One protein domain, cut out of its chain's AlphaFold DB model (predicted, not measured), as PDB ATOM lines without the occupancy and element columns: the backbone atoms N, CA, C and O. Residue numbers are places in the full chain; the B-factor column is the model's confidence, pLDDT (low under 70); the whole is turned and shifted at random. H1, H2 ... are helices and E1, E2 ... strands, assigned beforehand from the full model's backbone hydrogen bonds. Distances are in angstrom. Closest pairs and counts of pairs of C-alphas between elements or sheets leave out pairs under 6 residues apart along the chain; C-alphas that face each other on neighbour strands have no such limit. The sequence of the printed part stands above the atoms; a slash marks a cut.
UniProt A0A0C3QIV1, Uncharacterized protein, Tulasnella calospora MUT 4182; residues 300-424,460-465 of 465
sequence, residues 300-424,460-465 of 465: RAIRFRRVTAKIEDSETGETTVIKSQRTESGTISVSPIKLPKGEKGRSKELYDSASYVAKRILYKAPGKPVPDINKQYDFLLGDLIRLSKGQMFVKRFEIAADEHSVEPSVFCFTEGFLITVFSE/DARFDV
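AT A GLANCE: This is residues 300 to 424 and 460 to 465 of the 465 residues of an uncharacterized protein of Tulasnella calospora MUT 4182 (UniProt A0A0C3QIV1). A long helix, H1, lies slantwise over one face of a strongly twisted sheet, E2 E1 E5, and runs on past it; a second small sheet, E3 E4 E6, sits near the helix's first half. The printed part has 131 residues, with one named helix and six named strands in the order E1 E2 E3 E4 H1 E5 E6; both sheets are antiparallel and the class is mixed. The whole is only just loose, close to compact, with a radius of gyration of the C-alphas of 17.1 A and spans of 52 by 39 by 32 A.

IN THESE COORDINATES: Find C-alpha 300 at (-10.723, 7.654, 20.608), where E1 begins; it runs 32.8 A to residue 311 and bends by 63 degrees at residue 303. E2, residues 319 to 333, covers 31.1 A and bends by 92 degrees at residue 326. Next come E3, residues 348 to 352, and E4, residues 357 to 361. H1, residues 373 to 403, runs 45.3 A to C-alpha 403 at (-30.610, 30.283, 58.999). E5 is residues 418 to 422, and E6, residues 462 to 464, ends at (-14.843, 16.337, 36.178).

HOW THE PARTS SIT: Look first at hairpin E1 and E2, where N 304 and O 328 are 2.8 A apart. On the other side of E1, N 307 and O 418 of E5 are 2.8 A apart. H1 is on this sheet, two layers with the helix on one face, at a height over the sheet of 7.0 A; the closest C-alphas of E1 and H1, Ala 309 and Ile 385, are 5.8 A apart. In hairpin E3 and E4, N 351 and O 358 are 2.7 A apart; N 359 of E4 and O 462 of E6 are also 2.7 A apart. In H1 every O i to N i+4 pair is within hydrogen-bond range.

THE WHOLE: The C-alphas farthest apart, Ser 405 and Glu 424, are 55.8 A apart. Residues 425 to 459 are not printed, a gap of 15.8 A between C-alphas 424 and 460. The links E2 to E3, E4 to H1 and H1 to E5 are long. Look for pLDDT under 70 at residues 362 to 371, 423 to 424 and 460 to 465.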
ATOM      1  N   ARG A 300     -10.076   8.932  20.893       87.31
ATOM      2  CA  ARG A 300     -10.723   7.654  20.608       87.31
ATOM      3  C   ARG A 300     -12.226   7.771  20.840       87.31
ATOM      4  O   ARG A 300     -12.650   8.253  21.886       87.31
ATOM      5  N   ALA A 301     -13.025   7.288  19.890       88.44
ATOM      6  CA  ALA A 301     -14.463   7.122  20.085       88.44
ATOM      7  C   ALA A 301     -14.750   5.948  21.036       88.44
ATOM      8  O   ALA A 301     -14.126   4.891  20.940       88.44
ATOM      9  N   ILE A 302     -15.698   6.136  21.950       88.06
ATOM     10  CA  ILE A 302     -16.133   5.134  22.925       88.06
ATOM     11  C   ILE A 302     -17.655   5.025  22.921       88.06
ATOM     12  O   ILE A 302     -18.355   6.029  22.783       88.06
ATOM     13  N   ARG A 303     -18.170   3.807  23.114       90.06
ATOM     14  CA  ARG A 303     -19.581   3.547  23.416       90.06
ATOM     15  C   ARG A 303     -19.694   3.070  24.854       90.06
ATOM     16  O   ARG A 303     -18.923   2.208  25.271       90.06
ATOM     17  N   PHE A 304     -20.625   3.623  25.620       90.50
ATOM     18  CA  PHE A 304     -20.713   3.346  27.048       90.50
ATOM     19  C   PHE A 304     -22.133   3.426  27.606       90.50
ATOM     20  O   PHE A 304     -23.020   4.031  27.012       90.50
ATOM     21  N   ARG A 305     -22.349   2.829  28.779       90.88
ATOM     22  CA  ARG A 305     -23.549   3.036  29.605       90.88
ATOM     23  C   ARG A 305     -23.177   3.848  30.834       90.88
ATOM     24  O   ARG A 305     -22.134   3.597  31.433       90.88
ATOM     25  N   ARG A 306     -24.028   4.807  31.204       92.69
ATOM     26  CA  ARG A 306     -23.832   5.634  32.400       92.69
ATOM     27  C   ARG A 306     -24.324   4.933  33.656       92.69
ATOM     28  O   ARG A 306     -25.373   4.292  33.642       92.69
ATOM     29  N   VAL A 307     -23.625   5.156  34.756       93.31
ATOM     30  CA  VAL A 307     -24.117   4.886  36.106       93.31
ATOM     31  C   VAL A 307     -24.056   6.186  36.897       93.31
ATOM     32  O   VAL A 307     -23.017   6.844  36.944       93.31
ATOM     33  N   THR A 308     -25.177   6.571  37.494       93.88
ATOM     34  CA  THR A 308     -25.312   7.779  38.314       93.88
ATOM     35  C   THR A 308     -25.698   7.405  39.740       93.88
ATOM     36  O   THR A 308     -26.249   6.331  39.980       93.88
ATOM     37  N   ALA A 309     -25.390   8.278  40.696       93.44
ATOM     38  CA  ALA A 309     -25.841   8.153  42.077       93.44
ATOM     39  C   ALA A 309     -26.736   9.346  42.411       93.44
ATOM     40  O   ALA A 309     -26.388  10.487  42.094       93.44
ATOM     41  N   LYS A 310     -27.884   9.082  43.031       92.12
ATOM     42  CA  LYS A 310     -28.816  10.108  43.498       92.12
ATOM     43  C   LYS A 310     -29.109   9.899  44.971       92.12
ATOM     44  O   LYS A 310     -29.249   8.765  45.414       92.12
ATOM     45  N   ILE A 311     -29.214  10.995  45.710       91.62
ATOM     46  CA  ILE A 311     -29.773  10.968  47.057       91.62
ATOM     47  C   ILE A 311     -31.292  10.881  46.915       91.62
ATOM     48  O   ILE A 311     -31.886  11.762  46.291       91.62
ATOM     49  N   GLU A 312     -31.897   9.817  47.437       86.94
ATOM     50  CA  GLU A 312     -33.360   9.669  47.450       86.94
ATOM     51  C   GLU A 312     -33.967  10.467  48.584       86.94
ATOM     52  O   GLU A 312     -34.924  11.211  48.383       86.94
ATOM     53  N   ASP A 313     -33.344  10.366  49.750       84.75
ATOM     54  CA  ASP A 313     -33.788  11.057  50.937       84.75
ATOM     55  C   ASP A 313     -32.762  12.110  51.361       84.75
ATOM     56  O   ASP A 313     -31.767  11.858  52.045       84.75
ATOM     57  N   SER A 314     -33.037  13.321  50.885       81.06
ATOM     58  CA  SER A 314     -33.284  14.463  51.758       81.06
ATOM     59  C   SER A 314     -32.506  14.520  53.064       81.06
ATOM     60  O   SER A 314     -31.518  15.246  53.164       81.06
ATOM     61  N   GLU A 315     -33.026  13.809  54.063       81.75
ATOM     62  CA  GLU A 315     -32.746  13.871  55.498       81.75
ATOM     63  C   GLU A 315     -31.813  12.749  55.974       81.75
ATOM     64  O   GLU A 315     -30.866  13.019  56.721       81.75
ATOM     65  N   THR A 316     -31.991  11.519  55.488       84.00
ATOM     66  CA  THR A 316     -31.133  10.378  55.862       84.00
ATOM     67  C   THR A 316     -29.842  10.283  55.043       84.00
ATOM     68  O   THR A 316     -28.858   9.687  55.488       84.00
ATOM     69  N   GLY A 317     -29.802  10.890  53.853       82.69
ATOM     70  CA  GLY A 317     -28.681  10.779  52.918       82.69
ATOM     71  C   GLY A 317     -28.593   9.412  52.235       82.69
ATOM     72  O   GLY A 317     -27.515   9.032  51.751       82.69
ATOM     73  N   GLU A 318     -29.697   8.660  52.213       89.88
ATOM     74  CA  GLU A 318     -29.803   7.400  51.486       89.88
ATOM     75  C   GLU A 318     -29.566   7.627  49.986       89.88
ATOM     76  O   GLU A 318     -30.064   8.581  49.385       89.88
ATOM     77  N   THR A 319     -28.719   6.786  49.388       90.75
ATOM     78  CA  THR A 319     -28.236   6.962  48.014       90.75
ATOM     79  C   THR A 319     -28.635   5.772  47.161       90.75
ATOM     80  O   THR A 319     -28.257   4.646  47.481       90.75
ATOM     81  N   THR A 320     -29.278   6.020  46.023       93.19
ATOM     82  CA  THR A 320     -29.537   4.987  45.021       93.19
ATOM     83  C   THR A 320     -28.683   5.145  43.783       93.19
ATOM     84  O   THR A 320     -28.340   6.238  43.325       93.19
ATOM     85  N   VAL A 321     -28.281   3.989  43.260       93.31
ATOM     86  CA  VAL A 321     -27.390   3.866  42.111       93.31
ATOM     87  C   VAL A 321     -28.225   3.482  40.902       93.31
ATOM     88  O   VAL A 321     -28.798   2.396  40.843       93.31
ATOM     89  N   ILE A 322     -28.265   4.364  39.910       94.25
ATOM     90  CA  ILE A 322     -29.076   4.204  38.708       94.25
ATOM     91  C   ILE A 322     -28.156   3.842  37.547       94.25
ATOM     92  O   ILE A 322     -27.305   4.629  37.133       94.25
ATOM     93  N   LYS A 323     -28.346   2.647  36.988       92.44
ATOM     94  CA  LYS A 323     -27.641   2.195  35.783       92.44
ATOM     95  C   LYS A 323     -28.491   2.500  34.551       92.44
ATOM     96  O   LYS A 323     -29.589   1.970  34.401       92.44
ATOM     97  N   SER A 324     -27.978   3.337  33.655       91.56
ATOM     98  CA  SER A 324     -28.619   3.616  32.373       91.56
ATOM     99  C   SER A 324     -28.595   2.370  31.493       91.56
ATOM    100  O   SER A 324     -27.552   1.749  31.285       91.56
ATOM    101  N   GLN A 325     -29.751   2.025  30.933       89.56
ATOM    102  CA  GLN A 325     -29.849   0.987  29.904       89.56
ATOM    103  C   GLN A 325     -29.479   1.523  28.515       89.56
ATOM    104  O   GLN A 325     -29.147   0.749  27.616       89.56
ATOM    105  N   ARG A 326     -29.521   2.850  28.330       90.62
ATOM    106  CA  ARG A 326     -29.206   3.491  27.054       90.62
ATOM    107  C   ARG A 326     -27.699   3.494  26.846       90.62
ATOM    108  O   ARG A 326     -26.939   3.891  27.727       90.62
ATOM    109  N   THR A 327     -27.294   3.038  25.666       91.06
ATOM    110  CA  THR A 327     -25.900   3.117  25.234       91.06
ATOM    111  C   THR A 327     -25.674   4.476  24.598       91.06
ATOM    112  O   THR A 327     -26.425   4.891  23.719       91.06
ATOM    113  N   GLU A 328     -24.635   5.148  25.050       90.75
ATOM    114  CA  GLU A 328     -24.227   6.472  24.618       90.75
ATOM    115  C   GLU A 328     -22.867   6.400  23.932       90.75
ATOM    116  O   GLU A 328     -22.146   5.411  24.063       90.75
ATOM    117  N   SER A 329     -22.522   7.438  23.182       89.44
ATOM    118  CA  SER A 329     -21.243   7.549  22.486       89.44
ATOM    119  C   SER A 329     -20.540   8.840  22.872       89.44
ATOM    120  O   SER A 329     -21.182   9.880  23.010       89.44
ATOM    121  N   GLY A 330     -19.220   8.788  22.996       88.81
ATOM    122  CA  GLY A 330     -18.390   9.954  23.273       88.81
ATOM    123  C   GLY A 330     -16.979   9.778  22.735       88.81
ATOM    124  O   GLY A 330     -16.663   8.775  22.097       88.81
ATOM    125  N   THR A 331     -16.123  10.755  23.002       90.06
ATOM    126  CA  THR A 331     -14.700  10.702  22.658       90.06
ATOM    127  C   THR A 331     -13.850  10.916  23.901       90.06
ATOM    128  O   THR A 331     -14.225  11.673  24.795       90.06
ATOM    129  N   ILE A 332     -12.704  10.249  23.970       89.00
ATOM    130  CA  ILE A 332     -11.738  10.372  25.066       89.00
ATOM    131  C   ILE A 332     -10.322  10.414  24.505       89.00
ATOM    132  O   ILE A 332     -10.028   9.740  23.521       89.00
ATOM    133  N   SER A 333      -9.443  11.199  25.113       90.00
ATOM    134  CA  SER A 333      -8.022  11.204  24.780       90.00
ATOM    135  C   SER A 333      -7.425   9.802  24.922       90.00
ATOM    136  O   SER A 333      -7.723   9.073  25.869       90.00
ATOM    137  N   VAL A 334      -6.563   9.419  23.983       86.75
ATOM    138  CA  VAL A 334      -5.791   8.169  24.049       86.75
ATOM    139  C   VAL A 334      -4.707   8.254  25.130       86.75
ATOM    140  O   VAL A 334      -4.363   7.248  25.750       86.75
ATOM    141  N   SER A 335      -4.176   9.451  25.372       86.88
ATOM    142  CA  SER A 335      -3.131   9.742  26.353       86.88
ATOM    143  C   SER A 335      -3.710  10.438  27.595       86.88
ATOM    144  O   SER A 335      -4.622  11.263  27.479       86.88
ATOM    145  N   PRO A 336      -3.178  10.155  28.798       88.06
ATOM    146  CA  PRO A 336      -3.552  10.905  29.986       88.06
ATOM    147  C   PRO A 336      -3.027  12.347  29.920       88.06
ATOM    148  O   PRO A 336      -1.951  12.616  29.374       88.06
ATOM    149  N   ILE A 337      -3.763  13.266  30.539       86.81
ATOM    150  CA  ILE A 337      -3.409  14.678  30.686       86.81
ATOM    151  C   ILE A 337      -2.071  14.782  31.425       86.81
ATOM    152  O   ILE A 337      -1.881  14.236  32.518       86.81
ATOM    153  N   LYS A 338      -1.127  15.516  30.832       86.38
ATOM    154  CA  LYS A 338       0.176  15.793  31.442       86.38
ATOM    155  C   LYS A 338       0.033  16.895  32.491       86.38
ATOM    156  O   LYS A 338       0.078  18.074  32.161       86.38
ATOM    157  N   LEU A 339      -0.109  16.492  33.749       79.75
ATOM    158  CA  LEU A 339      -0.144  17.408  34.889       79.75
ATOM    159  C   LEU A 339       1.262  17.670  35.464       79.75
ATOM    160  O   LEU A 339       2.108  16.762  35.453       79.75
ATOM    161  N   PRO A 340       1.521  18.869  36.022       80.25
ATOM    162  CA  PRO A 340       2.691  19.135  36.855       80.25
ATOM    163  C   PRO A 340       2.822  18.125  38.005       80.25
ATOM    164  O   PRO A 340       1.827  17.617  38.525       80.25
ATOM    165  N   LYS A 341       4.054  17.858  38.466       71.75
ATOM    166  CA  LYS A 341       4.322  16.846  39.513       71.75
ATOM    167  C   LYS A 341       3.520  17.057  40.809       71.75
ATOM    168  O   LYS A 341       3.209  16.074  41.465       71.75
ATOM    169  N   GLY A 342       3.190  18.304  41.163       74.00
ATOM    170  CA  GLY A 342       2.404  18.634  42.361       74.00
ATOM    171  C   GLY A 342       0.887  18.467  42.208       74.00
ATOM    172  O   GLY A 342       0.187  18.379  43.209       74.00
ATOM    173  N   GLU A 343       0.387  18.395  40.974       74.38
ATOM    174  CA  GLU A 343      -1.045  18.267  40.658       74.38
ATOM    175  C   GLU A 343      -1.421  16.838  40.249       74.38
ATOM    176  O   GLU A 343      -2.595  16.473  40.202       74.38
ATOM    177  N   LYS A 344      -0.420  16.000  39.962       74.81
ATOM    178  CA  LYS A 344      -0.635  14.602  39.609       74.81
ATOM    179  C   LYS A 344      -1.151  13.821  40.821       74.81
ATOM    180  O   LYS A 344      -0.459  13.670  41.825       74.81
ATOM    181  N   GLY A 345      -2.359  13.273  40.695       70.38
ATOM    182  CA  GLY A 345      -2.926  12.363  41.689       70.38
ATOM    183  C   GLY A 345      -2.093  11.087  41.853       70.38
ATOM    184  O   GLY A 345      -1.510  10.582  40.894       70.38
ATOM    185  N   ARG A 346      -2.054  10.540  43.077       72.81
ATOM    186  CA  ARG A 346      -1.275   9.329  43.409       72.81
ATOM    187  C   ARG A 346      -1.834   8.053  42.770       72.81
ATOM    188  O   ARG A 346      -1.071   7.183  42.370       72.81
ATOM    189  N   SER A 347      -3.159   7.943  42.685       74.62
ATOM    190  CA  SER A 347      -3.863   6.691  42.366       74.62
ATOM    191  C   SER A 347      -4.725   6.759  41.107       74.62
ATOM    192  O   SER A 347      -5.436   5.804  40.795       74.62
ATOM    193  N   LYS A 348      -4.734   7.895  40.399       79.06
ATOM    194  CA  LYS A 348      -5.619   8.119  39.253       79.06
ATOM    195  C   LYS A 348      -4.914   8.897  38.149       79.06
ATOM    196  O   LYS A 348      -4.210   9.867  38.416       79.06
ATOM    197  N   GLU A 349      -5.144   8.475  36.916       85.12
ATOM    198  CA  GLU A 349      -4.822   9.232  35.708       85.12
ATOM    199  C   GLU A 349      -6.054  10.004  35.246       85.12
ATOM    200  O   GLU A 349      -7.174   9.499  35.350       85.12
ATOM    201  N   LEU A 350      -5.831  11.210  34.724       88.69
ATOM    202  CA  LEU A 350      -6.865  12.019  34.087       88.69
ATOM    203  C   LEU A 350      -6.713  11.931  32.571       88.69
ATOM    204  O   LEU A 350      -5.593  11.933  32.078       88.69
ATOM    205  N   TYR A 351      -7.818  11.897  31.845       88.19
ATOM    206  CA  TYR A 351      -7.904  11.832  30.393       88.19
ATOM    207  C   TYR A 351      -8.852  12.933  29.930       88.19
ATOM    208  O   TYR A 351      -9.896  13.149  30.540       88.19
ATOM    209  N   ASP A 352      -8.496  13.641  28.867       85.62
ATOM    210  CA  ASP A 352      -9.340  14.723  28.363       85.62
ATOM    211  C   ASP A 352     -10.491  14.182  27.497       85.62
ATOM    212  O   ASP A 352     -10.378  13.123  26.872       85.62
ATOM    213  N   SER A 353     -11.603  14.903  27.444       82.31
ATOM    214  CA  SER A 353     -12.745  14.654  26.561       82.31
ATOM    215  C   SER A 353     -13.352  15.990  26.140       82.31
ATOM    216  O   SER A 353     -13.172  17.010  26.798       82.31
ATOM    217  N   ALA A 354     -14.102  16.009  25.035       76.25
ATOM    218  CA  ALA A 354     -14.635  17.244  24.456       76.25
ATOM    219  C   ALA A 354     -15.412  18.113  25.471       76.25
ATOM    220  O   ALA A 354     -15.312  19.345  25.460       76.25
ATOM    221  N   SER A 355     -16.161  17.465  26.365       74.38
ATOM    222  CA  SER A 355     -17.048  18.129  27.327       74.38
ATOM    223  C   SER A 355     -16.692  17.857  28.785       74.38
ATOM    224  O   SER A 355     -17.388  18.353  29.667       74.38
ATOM    225  N   TYR A 356     -15.652  17.067  29.053       77.31
ATOM    226  CA  TYR A 356     -15.483  16.438  30.353       77.31
ATOM    227  C   TYR A 356     -14.035  15.967  30.626       77.31
ATOM    228  O   TYR A 356     -13.294  15.730  29.682       77.31
ATOM    229  N   VAL A 357     -13.647  15.710  31.886       83.25
ATOM    230  CA  VAL A 357     -12.310  15.157  32.234       83.25
ATOM    231  C   VAL A 357     -12.402  13.787  32.888       83.25
ATOM    232  O   VAL A 357     -12.785  13.735  34.039       83.25
ATOM    233  N   ALA A 358     -12.005  12.715  32.203       84.38
ATOM    234  CA  ALA A 358     -12.099  11.307  32.594       84.38
ATOM    235  C   ALA A 358     -11.034  10.825  33.620       84.38
ATOM    236  O   ALA A 358      -9.847  10.962  33.364       84.38
ATOM    237  N   LYS A 359     -11.402  10.164  34.732       84.06
ATOM    238  CA  LYS A 359     -10.471   9.518  35.687       84.06
ATOM    239  C   LYS A 359     -10.438   8.005  35.532       84.06
ATOM    240  O   LYS A 359     -11.484   7.365  35.620       84.06
ATOM    241  N   ARG A 360      -9.230   7.450  35.476       82.81
ATOM    242  CA  ARG A 360      -8.956   6.011  35.535       82.81
ATOM    243  C   ARG A 360      -8.111   5.693  36.761       82.81
ATOM    244  O   ARG A 360      -7.140   6.400  37.023       82.81
ATOM    245  N   ILE A 361      -8.447   4.639  37.504       78.38
ATOM    246  CA  ILE A 361      -7.595   4.174  38.605       78.38
ATOM    247  C   ILE A 361      -6.292   3.605  38.041       78.38
ATOM    248  O   ILE A 361      -6.284   2.722  37.187       78.38
ATOM    249  N   LEU A 362      -5.185   4.115  38.567       68.50
ATOM    250  CA  LEU A 362      -3.861   3.547  38.434       68.50
ATOM    251  C   LEU A 362      -3.469   2.945  39.778       68.50
ATOM    252  O   LEU A 362      -3.122   3.674  40.707       68.50
ATOM    253  N   TYR A 363      -3.437   1.623  39.871       60.53
ATOM    254  CA  TYR A 363      -2.653   0.980  40.919       60.53
ATOM    255  C   TYR A 363      -1.289   0.616  40.339       60.53
ATOM    256  O   TYR A 363      -1.143  -0.361  39.612       60.53
ATOM    257  N   LYS A 364      -0.295   1.458  40.634       50.66
ATOM    258  CA  LYS A 364       1.134   1.184  40.433       50.66
ATOM    259  C   LYS A 364       1.869   1.263  41.774       50.66
ATOM    260  O   LYS A 364       2.878   1.949  41.879       50.66
ATOM    261  N   ALA A 365       1.347   0.603  42.805       48.41
ATOM    262  CA  ALA A 365       2.217   0.232  43.916       48.41
ATOM    263  C   ALA A 365       3.092  -0.934  43.413       48.41
ATOM    264  O   ALA A 365       2.527  -1.913  42.907       48.41
ATOM    265  N   PRO A 366       4.432  -0.841  43.458       44.97
ATOM    266  CA  PRO A 366       5.302  -1.956  43.097       44.97
ATOM    267  C   PRO A 366       4.912  -3.202  43.905       44.97
ATOM    268  O   PRO A 366       4.755  -3.136  45.118       44.97
ATOM    269  N   GLY A 367       4.702  -4.341  43.244       54.88
ATOM    270  CA  GLY A 367       4.452  -5.620  43.924       54.88
ATOM    271  C   GLY A 367       3.015  -5.900  44.386       54.88
ATOM    272  O   GLY A 367       2.745  -7.031  44.788       54.88
ATOM    273  N   LYS A 368       2.064  -4.957  44.277       57.25
ATOM    274  CA  LYS A 368       0.635  -5.250  44.515       57.25
ATOM    275  C   LYS A 368      -0.086  -5.560  43.196       57.25
ATOM    276  O   LYS A 368       0.031  -4.779  42.249       57.25
ATOM    277  N   PRO A 369      -0.844  -6.670  43.105       59.72
ATOM    278  CA  PRO A 369      -1.625  -6.969  41.915       59.72
ATOM    279  C   PRO A 369      -2.682  -5.882  41.707       59.72
ATOM    280  O   PRO A 369      -3.309  -5.410  42.658       59.72
ATOM    281  N   VAL A 370      -2.877  -5.487  40.448       64.44
ATOM    282  CA  VAL A 370      -3.964  -4.583  40.059       64.44
ATOM    283  C   VAL A 370      -5.280  -5.200  40.554       64.44
ATOM    284  O   VAL A 370      -5.519  -6.372  40.250       64.44
ATOM    285  N   PRO A 371      -6.117  -4.470  41.323       67.38
ATOM    286  CA  PRO A 371      -7.395  -4.999  41.777       67.38
ATOM    287  C   PRO A 371      -8.205  -5.499  40.588       67.38
ATOM    288  O   PRO A 371      -8.147  -4.906  39.507       67.38
ATOM    289  N   ASP A 372      -8.963  -6.572  40.787       79.75
ATOM    290  CA  ASP A 372      -9.866  -7.046  39.750       79.75
ATOM    291  C   ASP A 372     -10.848  -5.939  39.321       79.75
ATOM    292  O   ASP A 372     -11.068  -4.932  40.005       79.75
ATOM    293  N   ILE A 373     -11.411  -6.122  38.133       76.06
ATOM    294  CA  ILE A 373     -12.332  -5.183  37.494       76.06
ATOM    295  C   ILE A 373     -13.516  -4.794  38.395       76.06
ATOM    296  O   ILE A 373     -13.932  -3.636  38.394       76.06
ATOM    297  N   ASN A 374     -14.015  -5.732  39.202       82.19
ATOM    298  CA  ASN A 374     -15.157  -5.518  40.083       82.19
ATOM    299  C   ASN A 374     -14.755  -4.649  41.275       82.19
ATOM    300  O   ASN A 374     -15.431  -3.671  41.574       82.19
ATOM    301  N   LYS A 375     -13.595  -4.909  41.881       82.81
ATOM    302  CA  LYS A 375     -13.038  -4.069  42.948       82.81
ATOM    303  C   LYS A 375     -12.755  -2.656  42.470       82.81
ATOM    304  O   LYS A 375     -13.023  -1.699  43.191       82.81
ATOM    305  N   GLN A 376     -12.217  -2.501  41.259       79.12
ATOM    306  CA  GLN A 376     -12.046  -1.173  40.669       79.12
ATOM    307  C   GLN A 376     -13.396  -0.477  40.514       79.12
ATOM    308  O   GLN A 376     -13.536   0.655  40.968       79.12
ATOM    309  N   TYR A 377     -14.396  -1.160  39.953       84.50
ATOM    310  CA  TYR A 377     -15.754  -0.636  39.849       84.50
ATOM    311  C   TYR A 377     -16.324  -0.222  41.217       84.50
ATOM    312  O   TYR A 377     -16.866   0.873  41.331       84.50
ATOM    313  N   ASP A 378     -16.140  -1.023  42.265       87.44
ATOM    314  CA  ASP A 378     -16.645  -0.731  43.612       87.44
ATOM    315  C   ASP A 378     -15.976   0.498  44.235       87.44
ATOM    316  O   ASP A 378     -16.658   1.374  44.773       87.44
ATOM    317  N   PHE A 379     -14.649   0.637  44.104       85.56
ATOM    318  CA  PHE A 379     -13.956   1.866  44.509       85.56
ATOM    319  C   PHE A 379     -14.492   3.074  43.751       85.56
ATOM    320  O   PHE A 379     -14.659   4.167  44.307       85.56
ATOM    321  N   LEU A 380     -14.772   2.879  42.463       85.75
ATOM    322  CA  LEU A 380     -15.244   3.951  41.620       85.75
ATOM    323  C   LEU A 380     -16.704   4.328  41.947       85.75
ATOM    324  O   LEU A 380     -17.075   5.506  41.944       85.75
ATOM    325  N   LEU A 381     -17.525   3.356  42.316       90.44
ATOM    326  CA  LEU A 381     -18.873   3.580  42.814       90.44
ATOM    327  C   LEU A 381     -18.858   4.300  44.161       90.44
ATOM    328  O   LEU A 381     -19.618   5.250  44.357       90.44
ATOM    329  N   GLY A 382     -17.926   3.931  45.038       90.31
ATOM    330  CA  GLY A 382     -17.700   4.594  46.316       90.31
ATOM    331  C   GLY A 382     -17.432   6.093  46.177       90.31
ATOM    332  O   GLY A 382     -18.070   6.886  46.875       90.31
ATOM    333  N   ASP A 383     -16.546   6.525  45.263       88.69
ATOM    334  CA  ASP A 383     -16.348   7.977  45.105       88.69
ATOM    335  C   ASP A 383     -17.549   8.668  44.438       88.69
ATOM    336  O   ASP A 383     -17.810   9.825  44.755       88.69
ATOM    337  N   LEU A 384     -18.287   7.999  43.541       91.62
ATOM    338  CA  LEU A 384     -19.489   8.582  42.926       91.62
ATOM    339  C   LEU A 384     -20.564   8.872  43.989       91.62
ATOM    340  O   LEU A 384     -21.142   9.958  44.013       91.62
ATOM    341  N   ILE A 385     -20.784   7.928  44.906       92.06
ATOM    342  CA  ILE A 385     -21.682   8.110  46.053       92.06
ATOM    343  C   ILE A 385     -21.182   9.252  46.942       92.06
ATOM    344  O   ILE A 385     -21.966  10.102  47.362       92.06
ATOM    345  N   ARG A 386     -19.868   9.320  47.199       92.75
ATOM    346  CA  ARG A 386     -19.268  10.399  47.996       92.75
ATOM    347  C   ARG A 386     -19.489  11.776  47.368       92.75
ATOM    348  O   ARG A 386     -19.793  12.712  48.100       92.75
ATOM    349  N   LEU A 387     -19.376  11.899  46.044       91.75
ATOM    350  CA  LEU A 387     -19.676  13.139  45.321       91.75
ATOM    351  C   LEU A 387     -21.146  13.542  45.485       91.75
ATOM    352  O   LEU A 387     -21.420  14.681  45.847       91.75
ATOM    353  N   SER A 388     -22.078  12.599  45.307       92.31
ATOM    354  CA  SER A 388     -23.518  12.846  45.491       92.31
ATOM    355  C   SER A 388     -23.842  13.323  46.916       92.31
ATOM    356  O   SER A 388     -24.548  14.314  47.111       92.31
ATOM    357  N   LYS A 389     -23.234  12.696  47.931       92.25
ATOM    358  CA  LYS A 389     -23.357  13.128  49.332       92.25
ATOM    359  C   LYS A 389     -22.722  14.495  49.588       92.25
ATOM    360  O   LYS A 389     -23.284  15.283  50.340       92.25
ATOM    361  N   GLY A 390     -21.591  14.799  48.950       92.56
ATOM    362  CA  GLY A 390     -20.967  16.123  49.005       92.56
ATOM    363  C   GLY A 390     -21.877  17.218  48.444       92.56
ATOM    364  O   GLY A 390     -22.032  18.269  49.060       92.56
ATOM    365  N   GLN A 391     -22.555  16.955  47.324       90.88
ATOM    366  CA  GLN A 391     -23.544  17.880  46.759       90.88
ATOM    367  C   GLN A 391     -24.728  18.113  47.703       90.88
ATOM    368  O   GLN A 391     -25.164  19.248  47.876       90.88
ATOM    369  N   MET A 392     -25.240  17.054  48.336       92.06
ATOM    370  CA  MET A 392     -26.281  17.182  49.361       92.06
ATOM    371  C   MET A 392     -25.793  17.998  50.563       92.06
ATOM    372  O   MET A 392     -26.526  18.850  51.058       92.06
ATOM    373  N   PHE A 393     -24.559  17.758  51.014       92.62
ATOM    374  CA  PHE A 393     -23.948  18.515  52.100       92.62
ATOM    375  C   PHE A 393     -23.891  20.009  51.781       92.62
ATOM    376  O   PHE A 393     -24.310  20.792  52.621       92.62
ATOM    377  N   VAL A 394     -23.452  20.401  50.577       91.31
ATOM    378  CA  VAL A 394     -23.420  21.819  50.161       91.31
ATOM    379  C   VAL A 394     -24.794  22.457  50.295       91.31
ATOM    380  O   VAL A 394     -24.919  23.470  50.966       91.31
ATOM    381  N   LYS A 395     -25.839  21.821  49.751       90.31
ATOM    382  CA  LYS A 395     -27.206  22.360  49.820       90.31
ATOM    383  C   LYS A 395     -27.678  22.563  51.259       90.31
ATOM    384  O   LYS A 395     -28.262  23.587  51.585       90.31
ATOM    385  N   ARG A 396     -27.423  21.586  52.133       90.75
ATOM    386  CA  ARG A 396     -27.784  21.690  53.555       90.75
ATOM    387  C   ARG A 396     -26.953  22.734  54.289       90.75
ATOM    388  O   ARG A 396     -27.472  23.421  55.157       90.75
ATOM    389  N   PHE A 397     -25.673  22.833  53.952       92.38
ATOM    390  CA  PHE A 397     -24.776  23.829  54.512       92.38
ATOM    391  C   PHE A 397     -25.221  25.243  54.135       92.38
ATOM    392  O   PHE A 397     -25.252  26.102  55.002       92.38
ATOM    393  N   GLU A 398     -25.627  25.465  52.884       91.25
ATOM    394  CA  GLU A 398     -26.178  26.743  52.420       91.25
ATOM    395  C   GLU A 398     -27.461  27.116  53.175       91.25
ATOM    396  O   GLU A 398     -27.564  28.241  53.654       91.25
ATOM    397  N   ILE A 399     -28.390  26.168  53.359       92.00
ATOM    398  CA  ILE A 399     -29.613  26.383  54.157       92.00
ATOM    399  C   ILE A 399     -29.259  26.750  55.604       92.00
ATOM    400  O   ILE A 399     -29.744  27.746  56.129       92.00
ATOM    401  N   ALA A 400     -28.376  25.979  56.243       93.19
ATOM    402  CA  ALA A 400     -27.975  26.236  57.623       93.19
ATOM    403  C   ALA A 400     -27.221  27.569  57.778       93.19
ATOM    404  O   ALA A 400     -27.372  28.244  58.795       93.19
ATOM    405  N   ALA A 401     -26.406  27.956  56.795       92.94
ATOM    406  CA  ALA A 401     -25.702  29.234  56.797       92.94
ATOM    407  C   ALA A 401     -26.688  30.409  56.702       92.94
ATOM    408  O   ALA A 401     -26.559  31.361  57.471       92.94
ATOM    409  N   ASP A 402     -27.708  30.297  55.845       93.88
ATOM    410  CA  ASP A 402     -28.794  31.277  55.729       93.88
ATOM    411  C   ASP A 402     -29.579  31.418  57.046       93.88
ATOM    412  O   ASP A 402     -29.737  32.524  57.562       93.88
ATOM    413  N   GLU A 403     -29.947  30.297  57.682       95.88
ATOM    414  CA  GLU A 403     -30.610  30.283  58.999       95.88
ATOM    415  C   GLU A 403     -29.793  30.991  60.094       95.88
ATOM    416  O   GLU A 403     -30.357  31.625  60.987       95.88
ATOM    417  N   HIS A 404     -28.461  30.916  60.020       95.81
ATOM    418  CA  HIS A 404     -27.551  31.577  60.959       95.81
ATOM    419  C   HIS A 404     -27.102  32.970  60.494       95.81
ATOM    420  O   HIS A 404     -26.282  33.597  61.167       95.81
ATOM    421  N   SER A 405     -27.630  33.472  59.370       94.94
ATOM    422  CA  SER A 405     -27.239  34.755  58.767       94.94
ATOM    423  C   SER A 405     -25.728  34.869  58.504       94.94
ATOM    424  O   SER A 405     -25.132  35.937  58.649       94.94
ATOM    425  N   VAL A 406     -25.100  33.752  58.135       94.62
ATOM    426  CA  VAL A 406     -23.688  33.672  57.754       94.62
ATOM    427  C   VAL A 406     -23.606  33.546  56.241       94.62
ATOM    428  O   VAL A 406     -24.231  32.668  55.661       94.62
ATOM    429  N   GLU A 407     -22.800  34.384  55.592       90.94
ATOM    430  CA  GLU A 407     -22.530  34.253  54.158       90.94
ATOM    431  C   GLU A 407     -21.511  33.120  53.926       90.94
ATOM    432  O   GLU A 407     -20.347  33.244  54.334       90.94
ATOM    433  N   PRO A 408     -21.909  31.990  53.309       86.62
ATOM    434  CA  PRO A 408     -20.983  30.903  53.057       86.62
ATOM    435  C   PRO A 408     -20.004  31.284  51.944       86.62
ATOM    436  O   PRO A 408     -20.358  31.907  50.943       86.62
ATOM    437  N   SER A 409     -18.755  30.839  52.072       86.44
ATOM    438  CA  SER A 409     -17.840  30.874  50.931       86.44
ATOM    439  C   SER A 409     -18.355  29.960  49.820       86.44
ATOM    440  O   SER A 409     -18.796  28.846  50.090       86.44
ATOM    441  N   VAL A 410     -18.259  30.401  48.566       80.12
ATOM    442  CA  VAL A 410     -18.734  29.616  47.419       80.12
ATOM    443  C   VAL A 410     -17.832  28.399  47.212       80.12
ATOM    444  O   VAL A 410     -16.677  28.526  46.800       80.12
ATOM    445  N   PHE A 411     -18.367  27.206  47.454       84.19
ATOM    446  CA  PHE A 411     -17.766  25.946  47.028       84.19
ATOM    447  C   PHE A 411     -18.841  25.027  46.456       84.19
ATOM    448  O   PHE A 411     -20.008  25.097  46.823       84.19
ATOM    449  N   CYS A 412     -18.452  24.161  45.523       84.62
ATOM    450  CA  CYS A 412     -19.370  23.216  44.904       84.62
ATOM    451  C   CYS A 412     -18.689  21.866  44.698       84.62
ATOM    452  O   CYS A 412     -17.472  21.782  44.515       84.62
ATOM    453  N   PHE A 413     -19.494  20.808  44.716       86.31
ATOM    454  CA  PHE A 413     -19.079  19.497  44.237       86.31
ATOM    455  C   PHE A 413     -19.521  19.346  42.787       86.31
ATOM    456  O   PHE A 413     -20.683  19.582  42.453       86.31
ATOM    457  N   THR A 414     -18.590  18.933  41.935       84.38
ATOM    458  CA  THR A 414     -18.867  18.657  40.527       84.38
ATOM    459  C   THR A 414     -19.873  17.524  40.382       84.38
ATOM    460  O   THR A 414     -19.930  16.602  41.201       84.38
ATOM    461  N   GLU A 415     -20.682  17.589  39.328       84.75
ATOM    462  CA  GLU A 415     -21.466  16.434  38.908       84.75
ATOM    463  C   GLU A 415     -20.542  15.350  38.362       84.75
ATOM    464  O   GLU A 415     -19.537  15.637  37.713       84.75
ATOM    465  N   GLY A 416     -20.895  14.095  38.628       88.56
ATOM    466  CA  GLY A 416     -20.119  12.945  38.196       88.56
ATOM    467  C   GLY A 416     -21.010  11.784  37.792       88.56
ATOM    468  O   GLY A 416     -22.149  11.646  38.239       88.56
ATOM    469  N   PHE A 417     -20.468  10.924  36.941       92.44
ATOM    470  CA  PHE A 417     -21.049   9.637  36.586       92.44
ATOM    471  C   PHE A 417     -19.931   8.646  36.275       92.44
ATOM    472  O   PHE A 417     -18.803   9.033  35.955       92.44
ATOM    473  N   LEU A 418     -20.245   7.364  36.393       91.75
ATOM    474  CA  LEU A 418     -19.376   6.289  35.934       91.75
ATOM    475  C   LEU A 418     -19.801   5.851  34.548       91.75
ATOM    476  O   LEU A 418     -20.980   5.955  34.192       91.75
ATOM    477  N   ILE A 419     -18.850   5.316  33.793       88.81
ATOM    478  CA  ILE A 419     -19.152   4.712  32.509       88.81
ATOM    479  C   ILE A 419     -18.647   3.282  32.448       88.81
ATOM    480  O   ILE A 419     -17.558   2.959  32.905       88.81
ATOM    481  N   THR A 420     -19.442   2.421  31.828       85.94
ATOM    482  CA  THR A 420     -19.002   1.086  31.426       85.94
ATOM    483  C   THR A 420     -18.832   1.094  29.918       85.94
ATOM    484  O   THR A 420     -19.822   1.243  29.199       85.94
ATOM    485  N   VAL A 421     -17.587   1.005  29.446       81.81
ATOM    486  CA  VAL A 421     -17.251   1.031  28.017       81.81
ATOM    487  C   VAL A 421     -17.445  -0.354  27.406       81.81
ATOM    488  O   VAL A 421     -16.994  -1.351  27.965       81.81
ATOM    489  N   PHE A 422     -18.082  -0.404  26.240       77.06
ATOM    490  CA  PHE A 422     -18.224  -1.615  25.439       77.06
ATOM    491  C   PHE A 422     -17.196  -1.588  24.310       77.06
ATOM    492  O   PHE A 422     -17.112  -0.606  23.570       77.06
ATOM    493  N   SER A 423     -16.417  -2.660  24.174       65.31
ATOM    494  CA  SER A 423     -15.591  -2.878  22.987       65.31
ATOM    495  C   SER A 423     -16.420  -3.645  21.960       65.31
ATOM    496  O   SER A 423     -16.860  -4.754  22.246       65.31
ATOM    497  N   GLU A 424     -16.651  -3.074  20.777       55.66
ATOM    498  CA  GLU A 424     -17.308  -3.798  19.671       55.66
ATOM    499  C   GLU A 424     -16.366  -4.805  18.985       55.66
ATOM    500  O   GLU A 424     -16.811  -5.677  18.235       55.66
ATOM    501  N   ASP A 460     -12.150   2.827  32.101       38.53
ATOM    502  CA  ASP A 460     -13.049   3.649  32.905       38.53
ATOM    503  C   ASP A 460     -12.648   5.118  32.775       38.53
ATOM    504  O   ASP A 460     -11.461   5.464  32.789       38.53
ATOM    505  N   ALA A 461     -13.652   5.963  32.588       31.52
ATOM    506  CA  ALA A 461     -13.513   7.365  32.272       31.52
ATOM    507  C   ALA A 461     -14.551   8.166  33.059       31.52
ATOM    508  O   ALA A 461     -15.732   8.207  32.732       31.52
ATOM    509  N   ARG A 462     -14.088   8.797  34.137       38.25
ATOM    510  CA  ARG A 462     -14.907   9.623  35.037       38.25
ATOM    511  C   ARG A 462     -14.740  11.103  34.820       38.25
ATOM    512  O   ARG A 462     -13.658  11.585  35.064       38.25
ATOM    513  N   PHE A 463     -15.796  11.802  34.502       33.16
ATOM    514  CA  PHE A 463     -15.788  13.172  34.020       33.16
ATOM    515  C   PHE A 463     -15.860  14.242  35.148       33.16
ATOM    516  O   PHE A 463     -16.830  14.226  35.894       33.16
ATOM    517  N   ASP A 464     -14.870  15.148  35.278       26.83
ATOM    518  CA  ASP A 464     -14.843  16.337  36.178       26.83
ATOM    519  C   ASP A 464     -15.021  17.668  35.394       26.83
ATOM    520  O   ASP A 464     -14.554  17.761  34.254       26.83
ATOM    521  N   VAL A 465     -15.647  18.687  36.024       27.92
ATOM    522  CA  VAL A 465     -15.846  20.080  35.530       27.92
ATOM    523  C   VAL A 465     -15.129  21.123  36.384       27.92
ATOM    524  O   VAL A 465     -15.406  21.204  37.600       27.92
TER     525      VAL A 465